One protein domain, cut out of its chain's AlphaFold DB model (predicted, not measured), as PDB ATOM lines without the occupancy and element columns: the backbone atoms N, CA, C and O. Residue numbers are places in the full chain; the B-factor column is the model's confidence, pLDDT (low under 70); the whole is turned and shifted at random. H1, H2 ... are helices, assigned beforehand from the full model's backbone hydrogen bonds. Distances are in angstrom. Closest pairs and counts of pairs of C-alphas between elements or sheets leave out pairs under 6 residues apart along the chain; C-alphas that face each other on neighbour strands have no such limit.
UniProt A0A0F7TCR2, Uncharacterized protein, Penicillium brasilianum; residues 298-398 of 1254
ATOM      1  N   HIS A 298     -42.435 109.988  42.369       63.94
ATOM      2  CA  HIS A 298     -41.411 108.994  42.702       63.94
ATOM      3  C   HIS A 298     -39.977 109.572  42.688       63.94
ATOM      4  O   HIS A 298     -39.105 109.097  43.412       63.94
ATOM      5  N   GLY A 299     -39.730 110.636  41.913       61.19
ATOM      6  CA  GLY A 299     -38.446 111.350  41.877       61.19
ATOM      7  C   GLY A 299     -38.194 112.319  43.046       61.19
ATOM      8  O   GLY A 299     -37.048 112.707  43.272       61.19
ATOM      9  N   ARG A 300     -39.233 112.716  43.796       71.31
ATOM     10  CA  ARG A 300     -39.131 113.613  44.965       71.31
ATOM     11  C   ARG A 300     -39.089 112.876  46.299       71.31
ATOM     12  O   ARG A 300     -38.487 113.395  47.236       71.31
ATOM     13  N   LEU A 301     -39.642 111.663  46.370       77.12
ATOM     14  CA  LEU A 301     -39.802 110.913  47.620       77.12
ATOM     15  C   LEU A 301     -38.502 110.789  48.439       77.12
ATOM     16  O   LEU A 301     -38.529 110.995  49.646       77.12
ATOM     17  N   ALA A 302     -37.353 110.553  47.796       75.94
ATOM     18  CA  ALA A 302     -36.056 110.475  48.482       75.94
ATOM     19  C   ALA A 302     -35.613 111.803  49.140       75.94
ATOM     20  O   ALA A 302     -35.008 111.788  50.211       75.94
ATOM     21  N   TRP A 303     -35.934 112.958  48.542       80.38
ATOM     22  CA  TRP A 303     -35.666 114.274  49.142       80.38
ATOM     23  C   TRP A 303     -36.592 114.564  50.323       80.38
ATOM     24  O   TRP A 303     -36.167 115.153  51.318       80.38
ATOM     25  N   ASP A 304     -37.860 114.173  50.210       81.62
ATOM     26  CA  ASP A 304     -38.834 114.376  51.279       81.62
ATOM     27  C   ASP A 304     -38.605 113.393  52.440       81.62
ATOM     28  O   ASP A 304     -38.757 113.792  53.590       81.62
ATOM     29  N   ALA A 305     -38.095 112.185  52.178       82.44
ATOM     30  CA  ALA A 305     -37.593 111.269  53.205       82.44
ATOM     31  C   ALA A 305     -36.390 111.853  53.971       82.44
ATOM     32  O   ALA A 305     -36.385 111.833  55.196       82.44
ATOM     33  N   VAL A 306     -35.412 112.473  53.294       84.06
ATOM     34  CA  VAL A 306     -34.323 113.219  53.970       84.06
ATOM     35  C   VAL A 306     -34.878 114.344  54.858       84.06
ATOM     36  O   VAL A 306     -34.427 114.531  55.990       84.06
ATOM     37  N   ALA A 307     -35.872 115.094  54.374       84.31
ATOM     38  CA  ALA A 307     -36.496 116.168  55.145       84.31
ATOM     39  C   ALA A 307     -37.296 115.644  56.355       84.31
ATOM     40  O   ALA A 307     -37.233 116.243  57.431       84.31
ATOM     41  N   PHE A 308     -37.998 114.519  56.198       86.00
ATOM     42  CA  PHE A 308     -38.741 113.853  57.264       86.00
ATOM     43  C   PHE A 308     -37.810 113.201  58.296       86.00
ATOM     44  O   PHE A 308     -38.012 113.391  59.490       86.00
ATOM     45  N   GLY A 309     -36.721 112.542  57.890       82.44
ATOM     46  CA  GLY A 309     -35.718 111.992  58.811       82.44
ATOM     47  C   GLY A 309     -35.124 113.055  59.749       82.44
ATOM     48  O   GLY A 309     -35.026 112.842  60.956       82.44
ATOM     49  N   LYS A 310     -34.843 114.266  59.238       83.69
ATOM     50  CA  LYS A 310     -34.419 115.416  60.071       83.69
ATOM     51  C   LYS A 310     -35.481 115.866  61.078       83.69
ATOM     52  O   LYS A 310     -35.133 116.465  62.095       83.69
ATOM     53  N   PHE A 311     -36.756 115.620  60.797       85.50
ATOM     54  CA  PHE A 311     -37.865 115.881  61.709       85.50
ATOM     55  C   PHE A 311     -38.001 114.761  62.760       85.50
ATOM     56  O   PHE A 311     -38.067 115.067  63.950       85.50
ATOM     57  N   VAL A 312     -37.907 113.487  62.356       83.19
ATOM     58  CA  VAL A 312     -37.888 112.308  63.252       83.19
ATOM     59  C   VAL A 312     -36.788 112.440  64.316       83.19
ATOM     60  O   VAL A 312     -37.049 112.239  65.502       83.19
ATOM     61  N   MET A 313     -35.585 112.871  63.916       78.56
ATOM     62  CA  MET A 313     -34.451 113.114  64.824       78.56
ATOM     63  C   MET A 313     -34.718 114.186  65.893       78.56
ATOM     64  O   MET A 313     -34.099 114.154  66.957       78.56
ATOM     65  N   ARG A 314     -35.626 115.135  65.627       79.88
ATOM     66  CA  ARG A 314     -35.996 116.211  66.563       79.88
ATOM     67  C   ARG A 314     -37.138 115.812  67.488       79.88
ATOM     68  O   ARG A 314     -37.094 116.149  68.663       79.88
ATOM     69  N   GLU A 315     -38.161 115.142  66.959       76.19
ATOM     70  CA  GLU A 315     -39.403 114.885  67.699       76.19
ATOM     71  C   GLU A 315     -39.386 113.561  68.484       76.19
ATOM     72  O   GLU A 315     -40.105 113.438  69.470       76.19
ATOM     73  N   LYS A 316     -38.549 112.583  68.090       68.12
ATOM     74  CA  LYS A 316     -38.333 111.282  68.770       68.12
ATOM     75  C   LYS A 316     -39.601 110.464  69.104       68.12
ATOM     76  O   LYS A 316     -39.522 109.510  69.878       68.12
ATOM     77  N   SER A 317     -40.752 110.781  68.512       76.75
ATOM     78  CA  SER A 317     -42.017 110.085  68.762       76.75
ATOM     79  C   SER A 317     -42.030 108.674  68.152       76.75
ATOM     80  O   SER A 317     -41.420 108.415  67.110       76.75
ATOM     81  N   HIS A 318     -42.734 107.744  68.807       76.75
ATOM     82  CA  HIS A 318     -42.845 106.349  68.361       76.75
ATOM     83  C   HIS A 318     -43.439 106.244  66.945       76.75
ATOM     84  O   HIS A 318     -42.924 105.521  66.097       76.75
ATOM     85  N   ASP A 319     -44.461 107.045  66.655       76.44
ATOM     86  CA  ASP A 319     -45.169 107.008  65.369       76.44
ATOM     87  C   ASP A 319     -44.347 107.635  64.236       76.44
ATOM     88  O   ASP A 319     -44.438 107.210  63.086       76.44
ATOM     89  N   ALA A 320     -43.475 108.599  64.557       78.38
ATOM     90  CA  ALA A 320     -42.498 109.113  63.603       78.38
ATOM     91  C   ALA A 320     -41.446 108.057  63.245       78.38
ATOM     92  O   ALA A 320     -41.020 107.997  62.092       78.38
ATOM     93  N   ARG A 321     -41.072 107.190  64.196       80.56
ATOM     94  CA  ARG A 321     -40.203 106.034  63.936       80.56
ATOM     95  C   ARG A 321     -40.902 104.944  63.120       80.56
ATOM     96  O   ARG A 321     -40.278 104.430  62.199       80.56
ATOM     97  N   SER A 322     -42.174 104.630  63.383       81.00
ATOM     98  CA  SER A 322     -42.902 103.612  62.602       81.00
ATOM     99  C   SER A 322     -43.177 104.061  61.161       81.00
ATOM    100  O   SER A 322     -42.956 103.290  60.228       81.00
ATOM    101  N   LEU A 323     -43.556 105.331  60.955       81.94
ATOM    102  CA  LEU A 323     -43.685 105.923  59.618       81.94
ATOM    103  C   LEU A 323     -42.337 105.946  58.881       81.94
ATOM    104  O   LEU A 323     -42.279 105.670  57.683       81.94
ATOM    105  N   ALA A 324     -41.246 106.254  59.588       81.94
ATOM    106  CA  ALA A 324     -39.898 106.255  59.030       81.94
ATOM    107  C   ALA A 324     -39.422 104.861  58.595       81.94
ATOM    108  O   ALA A 324     -38.884 104.740  57.497       81.94
ATOM    109  N   ASP A 325     -39.638 103.828  59.414       81.94
ATOM    110  CA  ASP A 325     -39.264 102.451  59.075       81.94
ATOM    111  C   ASP A 325     -40.023 101.968  57.828       81.94
ATOM    112  O   ASP A 325     -39.411 101.493  56.873       81.94
ATOM    113  N   PHE A 326     -41.338 102.221  57.760       80.38
ATOM    114  CA  PHE A 326     -42.142 101.898  56.576       80.38
ATOM    115  C   PHE A 326     -41.668 102.635  55.309       80.38
ATOM    116  O   PHE A 326     -41.610 102.049  54.227       80.38
ATOM    117  N   LEU A 327     -41.306 103.917  55.428       79.94
ATOM    118  CA  LEU A 327     -40.779 104.722  54.320       79.94
ATOM    119  C   LEU A 327     -39.447 104.199  53.783       79.94
ATOM    120  O   LEU A 327     -39.259 104.162  52.566       79.94
ATOM    121  N   LEU A 328     -38.533 103.794  54.670       81.06
ATOM    122  CA  LEU A 328     -37.271 103.168  54.281       81.06
ATOM    123  C   LEU A 328     -37.545 101.867  53.528       81.06
ATOM    124  O   LEU A 328     -37.086 101.709  52.396       81.06
ATOM    125  N   ASP A 329     -38.361 100.987  54.106       79.81
ATOM    126  CA  ASP A 329     -38.786  99.733  53.487       79.81
ATOM    127  C   ASP A 329     -39.372  99.953  52.083       79.81
ATOM    128  O   ASP A 329     -38.993  99.272  51.129       79.81
ATOM    129  N   HIS A 330     -40.246 100.951  51.924       79.31
ATOM    130  CA  HIS A 330     -40.840 101.309  50.639       79.31
ATOM    131  C   HIS A 330     -39.780 101.776  49.623       79.31
ATOM    132  O   HIS A 330     -39.732 101.266  48.503       79.31
ATOM    133  N   ILE A 331     -38.886 102.694  50.010       77.25
ATOM    134  CA  ILE A 331     -37.827 103.225  49.132       77.25
ATOM    135  C   ILE A 331     -36.843 102.127  48.703       77.25
ATOM    136  O   ILE A 331     -36.422 102.102  47.544       77.25
ATOM    137  N   PHE A 332     -36.482 101.204  49.601       76.81
ATOM    138  CA  PHE A 332     -35.523 100.136  49.298       76.81
ATOM    139  C   PHE A 332     -36.119  98.964  48.506       76.81
ATOM    140  O   PHE A 332     -35.363  98.257  47.838       76.81
ATOM    141  N   ARG A 333     -37.448  98.783  48.510       77.31
ATOM    142  CA  ARG A 333     -38.144  97.800  47.657       77.31
ATOM    143  C   ARG A 333     -38.209  98.233  46.182       77.31
ATOM    144  O   ARG A 333     -38.120  97.379  45.301       77.31
ATOM    145  N   TYR A 334     -38.313  99.532  45.877       74.69
ATOM    146  CA  TYR A 334     -38.438 100.020  44.492       74.69
ATOM    147  C   TYR A 334     -37.098 100.413  43.850       74.69
ATOM    148  O   TYR A 334     -36.599 101.532  43.992       74.69
ATOM    149  N   SER A 335     -36.558  99.513  43.023       70.00
ATOM    150  CA  SER A 335     -35.269  99.677  42.325       70.00
ATOM    151  C   SER A 335     -35.143 100.952  41.476       70.00
ATOM    152  O   SER A 335     -34.047 101.507  41.358       70.00
ATOM    153  N   TYR A 336     -36.250 101.457  40.923       72.25
ATOM    154  CA  TYR A 336     -36.283 102.709  40.162       72.25
ATOM    155  C   TYR A 336     -35.923 103.935  41.021       72.25
ATOM    156  O   TYR A 336     -35.117 104.756  40.584       72.25
ATOM    157  N   MET A 337     -36.434 104.027  42.258       72.81
ATOM    158  CA  MET A 337     -36.242 105.196  43.131       72.81
ATOM    159  C   MET A 337     -34.759 105.413  43.474       72.81
ATOM    160  O   MET A 337     -34.230 106.524  43.372       72.81
ATOM    161  N   LEU A 338     -34.059 104.325  43.806       76.69
ATOM    162  CA  LEU A 338     -32.627 104.328  44.122       76.69
ATOM    163  C   LEU A 338     -31.755 104.672  42.904       76.69
ATOM    164  O   LEU A 338     -30.726 105.341  43.036       76.69
ATOM    165  N   ARG A 339     -32.164 104.240  41.703       76.19
ATOM    166  CA  ARG A 339     -31.468 104.544  40.442       76.19
ATOM    167  C   ARG A 339     -31.644 106.009  40.030       76.19
ATOM    168  O   ARG A 339     -30.674 106.623  39.581       76.19
ATOM    169  N   SER A 340     -32.836 106.587  40.213       77.25
ATOM    170  CA  SER A 340     -33.131 107.982  39.852       77.25
ATOM    171  C   SER A 340     -32.549 109.013  40.824       77.25
ATOM    172  O   SER A 340     -32.182 110.112  40.400       77.25
ATOM    173  N   ALA A 341     -32.433 108.681  42.114       78.06
ATOM    174  CA  ALA A 341     -31.906 109.591  43.127       78.06
ATOM    175  C   ALA A 341     -30.438 110.000  42.866       78.06
ATOM    176  O   ALA A 341     -29.644 109.275  42.247       78.06
ATOM    177  N   SER A 342     -30.056 111.189  43.345       79.50
ATOM    178  CA  SER A 342     -28.663 111.644  43.296       79.50
ATOM    179  C   SER A 342     -27.846 110.978  44.406       79.50
ATOM    180  O   SER A 342     -28.364 110.680  45.482       79.50
ATOM    181  N   THR A 343     -26.551 110.759  44.162       82.19
ATOM    182  CA  THR A 343     -25.676 110.101  45.142       82.19
ATOM    183  C   THR A 343     -25.633 110.873  46.463       82.19
ATOM    184  O   THR A 343     -25.700 110.253  47.513       82.19
ATOM    185  N   GLY A 344     -25.600 112.212  46.423       82.38
ATOM    186  CA  GLY A 344     -25.575 113.051  47.627       82.38
ATOM    187  C   GLY A 344     -26.824 112.912  48.503       82.38
ATOM    188  O   GLY A 344     -26.689 112.735  49.707       82.38
ATOM    189  N   VAL A 345     -28.021 112.900  47.903       83.75
ATOM    190  CA  VAL A 345     -29.292 112.731  48.639       83.75
ATOM    191  C   VAL A 345     -29.361 111.359  49.299       83.75
ATOM    192  O   VAL A 345     -29.791 111.249  50.440       83.75
ATOM    193  N   LEU A 346     -28.899 110.314  48.609       84.75
ATOM    194  CA  LEU A 346     -28.832 108.974  49.185       84.75
ATOM    195  C   LEU A 346     -27.802 108.888  50.322       84.75
ATOM    196  O   LEU A 346     -28.094 108.279  51.341       84.75
ATOM    197  N   VAL A 347     -26.625 109.514  50.202       85.88
ATOM    198  CA  VAL A 347     -25.643 109.560  51.305       85.88
ATOM    199  C   VAL A 347     -26.227 110.273  52.529       85.88
ATOM    200  O   VAL A 347     -26.118 109.754  53.636       85.88
ATOM    201  N   GLU A 348     -26.890 111.413  52.331       84.75
ATOM    202  CA  GLU A 348     -27.547 112.166  53.404       84.75
ATOM    203  C   GLU A 348     -28.688 111.358  54.053       84.75
ATOM    204  O   GLU A 348     -28.809 111.336  55.276       84.75
ATOM    205  N   LEU A 349     -29.471 110.623  53.251       86.94
ATOM    206  CA  LEU A 349     -30.504 109.698  53.724       86.94
ATOM    207  C   LEU A 349     -29.901 108.613  54.627       86.94
ATOM    208  O   LEU A 349     -30.338 108.449  55.765       86.94
ATOM    209  N   PHE A 350     -28.876 107.901  54.154       85.56
ATOM    210  CA  PHE A 350     -28.239 106.830  54.925       85.56
ATOM    211  C   PHE A 350     -27.627 107.334  56.242       85.56
ATOM    212  O   PHE A 350     -27.754 106.653  57.255       85.56
ATOM    213  N   GLN A 351     -27.038 108.536  56.253       85.31
ATOM    214  CA  GLN A 351     -26.513 109.167  57.469       85.31
ATOM    215  C   GLN A 351     -27.623 109.452  58.488       85.31
ATOM    216  O   GLN A 351     -27.584 108.924  59.595       85.31
ATOM    217  N   ILE A 352     -28.656 110.208  58.100       84.12
ATOM    218  CA  ILE A 352     -29.748 110.606  59.008       84.12
ATOM    219  C   ILE A 352     -30.453 109.387  59.607       84.12
ATOM    220  O   ILE A 352     -30.773 109.367  60.797       84.12
ATOM    221  N   TYR A 353     -30.713 108.364  58.791       83.81
ATOM    222  CA  TYR A 353     -31.429 107.184  59.257       83.81
ATOM    223  C   TYR A 353     -30.543 106.210  60.048       83.81
ATOM    224  O   TYR A 353     -31.062 105.538  60.944       83.81
ATOM    225  N   HIS A 354     -29.223 106.195  59.824       82.81
ATOM    226  CA  HIS A 354     -28.280 105.554  60.744       82.81
ATOM    227  C   HIS A 354     -28.248 106.258  62.106       82.81
ATOM    228  O   HIS A 354     -28.434 105.591  63.119       82.81
ATOM    229  N   ASP A 355     -28.117 107.588  62.135       80.44
ATOM    230  CA  ASP A 355     -28.112 108.378  63.377       80.44
ATOM    231  C   ASP A 355     -29.429 108.212  64.170       80.44
ATOM    232  O   ASP A 355     -29.458 108.349  65.393       80.44
ATOM    233  N   SER A 356     -30.528 107.876  63.480       78.19
ATOM    234  CA  SER A 356     -31.831 107.561  64.086       78.19
ATOM    235  C   SER A 356     -31.976 106.125  64.622       78.19
ATOM    236  O   SER A 356     -32.941 105.845  65.338       78.19
ATOM    237  N   GLY A 357     -31.050 105.223  64.274       78.94
ATOM    238  CA  GLY A 357     -31.065 103.802  64.641       78.94
ATOM    239  C   GLY A 357     -32.016 102.910  63.830       78.94
ATOM    240  O   GLY A 357     -32.210 101.757  64.196       78.94
ATOM    241  N   LEU A 358     -32.621 103.412  62.745       80.12
ATOM    242  CA  LEU A 358     -33.669 102.701  61.990       80.12
ATOM    243  C   LEU A 358     -33.148 101.844  60.823       80.12
ATOM    244  O   LEU A 358     -33.906 101.096  60.214       80.12
ATOM    245  N   LEU A 359     -31.869 101.961  60.461       84.00
ATOM    246  CA  LEU A 359     -31.373 101.438  59.189       84.00
ATOM    247  C   LEU A 359     -30.824 100.001  59.318       84.00
ATOM    248  O   LEU A 359     -29.743  99.786  59.860       84.00
ATOM    249  N   LYS A 360     -31.568  99.020  58.788       83.50
ATOM    250  CA  LYS A 360     -31.277  97.570  58.830       83.50
ATOM    251  C   LYS A 360     -30.225  97.118  57.794       83.50
ATOM    252  O   LYS A 360     -30.070  97.731  56.735       83.50
ATOM    253  N   ARG A 361     -29.569  95.969  58.045       81.75
ATOM    254  CA  ARG A 361     -28.600  95.306  57.127       81.75
ATOM    255  C   ARG A 361     -29.167  95.091  55.717       81.75
ATOM    256  O   ARG A 361     -28.461  95.273  54.727       81.75
ATOM    257  N   GLU A 362     -30.442  94.724  55.627       79.94
ATOM    258  CA  GLU A 362     -31.127  94.430  54.362       79.94
ATOM    259  C   GLU A 362     -31.188  95.638  53.424       79.94
ATOM    260  O   GLU A 362     -31.050  95.480  52.215       79.94
ATOM    261  N   HIS A 363     -31.308  96.859  53.952       84.00
ATOM    262  CA  HIS A 363     -31.328  98.072  53.132       84.00
ATOM    263  C   HIS A 363     -29.990  98.296  52.412       84.00
ATOM    264  O   HIS A 363     -29.965  98.593  51.213       84.00
ATOM    265  N   TYR A 364     -28.867  98.086  53.109       84.25
ATOM    266  CA  TYR A 364     -27.542  98.123  52.489       84.25
ATOM    267  C   TYR A 364     -27.405  97.054  51.403       84.25
ATOM    268  O   TYR A 364     -27.062  97.385  50.270       84.25
ATOM    269  N   LEU A 365     -27.729  95.793  51.703       82.69
ATOM    270  CA  LEU A 365     -27.616  94.706  50.727       82.69
ATOM    271  C   LEU A 365     -28.520  94.931  49.503       82.69
ATOM    272  O   LEU A 365     -28.062  94.770  48.373       82.69
ATOM    273  N   ASN A 366     -29.755  95.399  49.696       83.50
ATOM    274  CA  ASN A 366     -30.675  95.702  48.600       83.50
ATOM    275  C   ASN A 366     -30.158  96.852  47.721       83.50
ATOM    276  O   ASN A 366     -30.131  96.707  46.499       83.50
ATOM    277  N   THR A 367     -29.668  97.961  48.297       85.12
ATOM    278  CA  THR A 367     -29.051  99.033  47.482       85.12
ATOM    279  C   THR A 367     -27.830  98.559  46.705       85.12
ATOM    280  O   THR A 367     -27.710  98.861  45.515       85.12
ATOM    281  N   LEU A 368     -26.949  97.790  47.346       86.12
ATOM    282  CA  LEU A 368     -25.757  97.234  46.719       86.12
ATOM    283  C   LEU A 368     -26.130  96.322  45.544       86.12
ATOM    284  O   LEU A 368     -25.626  96.534  44.443       86.12
ATOM    285  N   ASN A 369     -27.080  95.403  45.729       85.00
ATOM    286  CA  ASN A 369     -27.583  94.519  44.674       85.00
ATOM    287  C   ASN A 369     -28.220  95.306  43.510       85.00
ATOM    288  O   ASN A 369     -27.931  95.039  42.343       85.00
ATOM    289  N   ILE A 370     -29.037  96.327  43.798       84.00
ATOM    290  CA  ILE A 370     -29.725  97.152  42.784       84.00
ATOM    291  C   ILE A 370     -28.739  97.982  41.942       84.00
ATOM    292  O   ILE A 370     -28.985  98.193  40.744       84.00
ATOM    293  N   PHE A 371     -27.638  98.442  42.548       85.88
ATOM    294  CA  PHE A 371     -26.554  99.148  41.860       85.88
ATOM    295  C   PHE A 371     -25.584  98.199  41.136       85.88
ATOM    296  O   PHE A 371     -25.091  98.567  40.072       85.88
ATOM    297  N   GLN A 372     -25.348  96.984  41.646       83.00
ATOM    298  CA  GLN A 372     -24.588  95.941  40.941       83.00
ATOM    299  C   GLN A 372     -25.312  95.457  39.680       83.00
ATOM    300  O   GLN A 372     -24.696  95.355  38.624       83.00
ATOM    301  N   ALA A 373     -26.627  95.241  39.757       82.25
ATOM    302  CA  ALA A 373     -27.477  94.828  38.637       82.25
ATOM    303  C   ALA A 373     -27.768  95.958  37.619       82.25
ATOM    304  O   ALA A 373     -28.791  95.938  36.929       82.25
ATOM    305  N   SER A 374     -26.935  97.001  37.567       81.94
ATOM    306  CA  SER A 374     -27.091  98.138  36.658       81.94
ATOM    307  C   SER A 374     -25.958  98.184  35.637       81.94
ATOM    308  O   SER A 374     -24.825  98.520  35.972       81.94
ATOM    309  N   GLU A 375     -26.301  97.998  34.364       75.19
ATOM    310  CA  GLU A 375     -25.382  98.138  33.223       75.19
ATOM    311  C   GLU A 375     -24.800  99.558  33.077       75.19
ATOM    312  O   GLU A 375     -23.753  99.767  32.464       75.19
ATOM    313  N   ALA A 376     -25.445 100.574  33.660       75.88
ATOM    314  CA  ALA A 376     -24.935 101.938  33.641       75.88
ATOM    315  C   ALA A 376     -23.738 102.113  34.598       75.88
ATOM    316  O   ALA A 376     -23.916 102.226  35.815       75.88
ATOM    317  N   ARG A 377     -22.526 102.263  34.036       75.50
ATOM    318  CA  ARG A 377     -21.256 102.523  34.753       75.50
ATOM    319  C   ARG A 377     -21.364 103.577  35.871       75.50
ATOM    320  O   ARG A 377     -20.756 103.422  36.925       75.50
ATOM    321  N   SER A 378     -22.131 104.648  35.661       76.31
ATOM    322  CA  SER A 378     -22.316 105.747  36.629       76.31
ATOM    323  C   SER A 378     -23.185 105.394  37.844       76.31
ATOM    324  O   SER A 378     -23.069 106.043  38.884       76.31
ATOM    325  N   ILE A 379     -24.053 104.387  37.722       80.06
ATOM    326  CA  ILE A 379     -24.826 103.823  38.833       80.06
ATOM    327  C   ILE A 379     -23.990 102.738  39.513       80.06
ATOM    328  O   ILE A 379     -23.877 102.750  40.732       80.06
ATOM    329  N   PHE A 380     -23.322 101.883  38.735       84.19
ATOM    330  CA  PHE A 380     -22.449 100.833  39.257       84.19
ATOM    331  C   PHE A 380     -21.327 101.372  40.164       84.19
ATOM    332  O   PHE A 380     -21.131 100.857  41.256       84.19
ATOM    333  N   ILE A 381     -20.658 102.478  39.804       81.69
ATOM    334  CA  ILE A 381     -19.621 103.110  40.655       81.69
ATOM    335  C   ILE A 381     -20.152 103.507  42.053       81.69
ATOM    336  O   ILE A 381     -19.374 103.617  43.003       81.69
ATOM    337  N   ARG A 382     -21.473 103.681  42.222       84.62
ATOM    338  CA  ARG A 382     -22.078 103.969  43.531       84.62
ATOM    339  C   ARG A 382     -21.951 102.794  44.505       84.62
ATOM    340  O   ARG A 382     -21.926 103.063  45.703       84.62
ATOM    341  N   THR A 383     -21.819 101.539  44.047       87.62
ATOM    342  CA  THR A 383     -21.652 100.381  44.952       87.62
ATOM    343  C   THR A 383     -20.448 100.578  45.870       87.62
ATOM    344  O   THR A 383     -20.582 100.423  47.077       87.62
ATOM    345  N   THR A 384     -19.310 101.042  45.342       85.75
ATOM    346  CA  THR A 384     -18.097 101.356  46.119       85.75
ATOM    347  C   THR A 384     -18.346 102.397  47.211       85.75
ATOM    348  O   THR A 384     -17.809 102.282  48.312       85.75
ATOM    349  N   VAL A 385     -19.160 103.416  46.924       86.31
ATOM    350  CA  VAL A 385     -19.483 104.488  47.878       86.31
ATOM    351  C   VAL A 385     -20.382 103.953  48.991       86.31
ATOM    352  O   VAL A 385     -20.045 104.095  50.165       86.31
ATOM    353  N   PHE A 386     -21.484 103.283  48.640       86.81
ATOM    354  CA  PHE A 386     -22.426 102.746  49.629       86.81
ATOM    355  C   PHE A 386     -21.861 101.562  50.416       86.81
ATOM    356  O   PHE A 386     -22.181 101.416  51.590       86.81
ATOM    357  N   TYR A 387     -20.938 100.792  49.839       87.75
ATOM    358  CA  TYR A 387     -20.189  99.765  50.556       87.75
ATOM    359  C   TYR A 387     -19.289 100.371  51.642       87.75
ATOM    360  O   TYR A 387     -19.327  99.938  52.788       87.75
ATOM    361  N   ARG A 388     -18.523 101.426  51.326       86.25
ATOM    362  CA  ARG A 388     -17.701 102.135  52.328       86.25
ATOM    363  C   ARG A 388     -18.550 102.752  53.443       86.25
ATOM    364  O   ARG A 388     -18.134 102.756  54.597       86.25
ATOM    365  N   ILE A 389     -19.741 103.243  53.103       85.81
ATOM    366  CA  ILE A 389     -20.726 103.764  54.062       85.81
ATOM    367  C   ILE A 389     -21.254 102.632  54.958       85.81
ATOM    368  O   ILE A 389     -21.201 102.768  56.177       85.81
ATOM    369  N   MET A 390     -21.644 101.485  54.390       86.44
ATOM    370  CA  MET A 390     -22.025 100.282  55.146       86.44
ATOM    371  C   MET A 390     -20.919  99.848  56.116       86.44
ATOM    372  O   MET A 390     -21.187  99.668  57.296       86.44
ATOM    373  N   ARG A 391     -19.665  99.752  55.653       85.38
ATOM    374  CA  ARG A 391     -18.513  99.363  56.488       85.38
ATOM    375  C   ARG A 391     -18.239 100.349  57.627       85.38
ATOM    376  O   ARG A 391     -17.868  99.917  58.711       85.38
ATOM    377  N   ARG A 392     -18.465 101.653  57.412       84.06
ATOM    378  CA  ARG A 392     -18.363 102.682  58.464       84.06
ATOM    379  C   ARG A 392     -19.484 102.574  59.502       84.06
ATOM    380  O   ARG A 392     -19.229 102.802  60.677       84.06
ATOM    381  N   HIS A 393     -20.708 102.280  59.072       82.56
ATOM    382  CA  HIS A 393     -21.884 102.240  59.947       82.56
ATOM    383  C   HIS A 393     -22.107 100.884  60.635       82.56
ATOM    384  O   HIS A 393     -22.762 100.836  61.671       82.56
ATOM    385  N   MET A 394     -21.602  99.791  60.057       80.69
ATOM    386  CA  MET A 394     -21.783  98.412  60.522       80.69
ATOM    387  C   MET A 394     -20.494  97.589  60.304       80.69
ATOM    388  O   MET A 394     -20.448  96.726  59.417       80.69
ATOM    389  N   PRO A 395     -19.427  97.832  61.094       77.88
ATOM    390  CA  PRO A 395     -18.125  97.188  60.902       77.88
ATOM    391  C   PRO A 395     -18.150  95.663  61.102       77.88
ATOM    392  O   PRO A 395     -17.336  94.970  60.496       77.88
ATOM    393  N   GLU A 396     -19.093  95.137  61.888       72.81
ATOM    394  CA  GLU A 396     -19.236  93.698  62.164       72.81
ATOM    395  C   GLU A 396     -20.000  92.926  61.075       72.81
ATOM    396  O   GLU A 396     -19.941  91.699  61.022       72.81
ATOM    397  N   THR A 397     -20.727  93.610  60.182       76.62
ATOM    398  CA  THR A 397     -21.510  92.903  59.157       76.62
ATOM    399  C   THR A 397     -20.619  92.330  58.061       76.62
ATOM    400  O   THR A 397     -19.976  93.068  57.315       76.62
ATOM    401  N   THR A 398     -20.636  91.005  57.915       75.69
ATOM    402  CA  THR A 398     -19.976  90.300  56.812       75.69
ATOM    403  C   THR A 398     -20.856  90.341  55.548       75.69
ATOM    404  O   THR A 398     -21.997  89.860  55.558       75.69
TER     405      THR A 398
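Overview. This is residues 298 to 398 of the 1254 residues of an uncharacterized protein of Penicillium brasilianum (UniProt A0A0F7TCR2). This is a five-helix bundle in two rough layers: H2, the longest helix, and H5 make one layer, while H1, H4 and H7 make the other, with H4 between H1 and H7. The five run up and down, each against the one before it, and the short H3 crosses between the layers at the end of the bundle where H2 and H5 finish, with the single-turn H6 near that same end. The printed part has 101 residues, with seven named helices, H1 to H7 in chain order, and no named strand; the class is all helix. The whole is compact, with a radius of gyration of the C-alphas of 13.1 A, and spans 40 by 33 by 20 A.

Along the chain. H2, residues 318 to 333, is 22.9 A long and begins with C-alpha 318 at (-42.845, 106.349, 68.361). H1, residues 301 to 315, is 20.5 A long and begins with C-alpha 301 at (-39.802, 110.913, 47.620). H3 is residues 335 to 340, and H4, residues 343 to 355, is 18.5 A long. H5, residues 361 to 372, is 16.7 A long. H6 is residues 377 to 380. H7, residues 382 to 393, is 16.5 A long and ends with C-alpha 393 at (-21.884, 102.240, 59.947).

Arrangement. H2 and H1 form a helical hairpin: they touch at a shallow tilt of 23 degrees, opposite ways, with the C-alphas of Val 312 and Ala 320 closest at 5.6 A. With residues 328 to 333 alone, H2 touches H5, the hub, at a shallow tilt of 27 degrees, the same way; Phe 332 and His 363 have the closest C-alphas, 6.0 A. H5 touches H7, opposite ways at 17 degrees, a shallow tilt, with C-alphas 368 and 383 closest at 5.5 A. H1 touches H4, the same way at a shallow tilt of 26 degrees, and C-alphas 306 and 349 are closest at 5.2 A. H4 and H7 only just touch, with 3 pairs of C-alphas within 8 A, the closest those of His 354 and His 393 at 7.2 A. H3 touches H5 at a steep tilt of 67 degrees, only just short of about perpendicular, with C-alphas 335 and 370 closest at 6.1 A. H5 and H6 only just touch, with 3 pairs within 8 A, and only at the corner; C-alphas 371 and 380 are closest at 5.1 A. H4 and H5 are apart. Every O i to N i+4 pair is within hydrogen-bond range in H2, H3, H4, H5 and H7, and 10 of 11 are in H1; H6 is too short for such a pair.

Size, cuts and confidence. The two C-alphas farthest apart are those of Ser 317 and Glu 375, 41.0 A. The printed part has no cut, and the six links between helices are tight. The mean pLDDT of the printed part is 80.6, with residues 298 to 299 and residue 316 under 70.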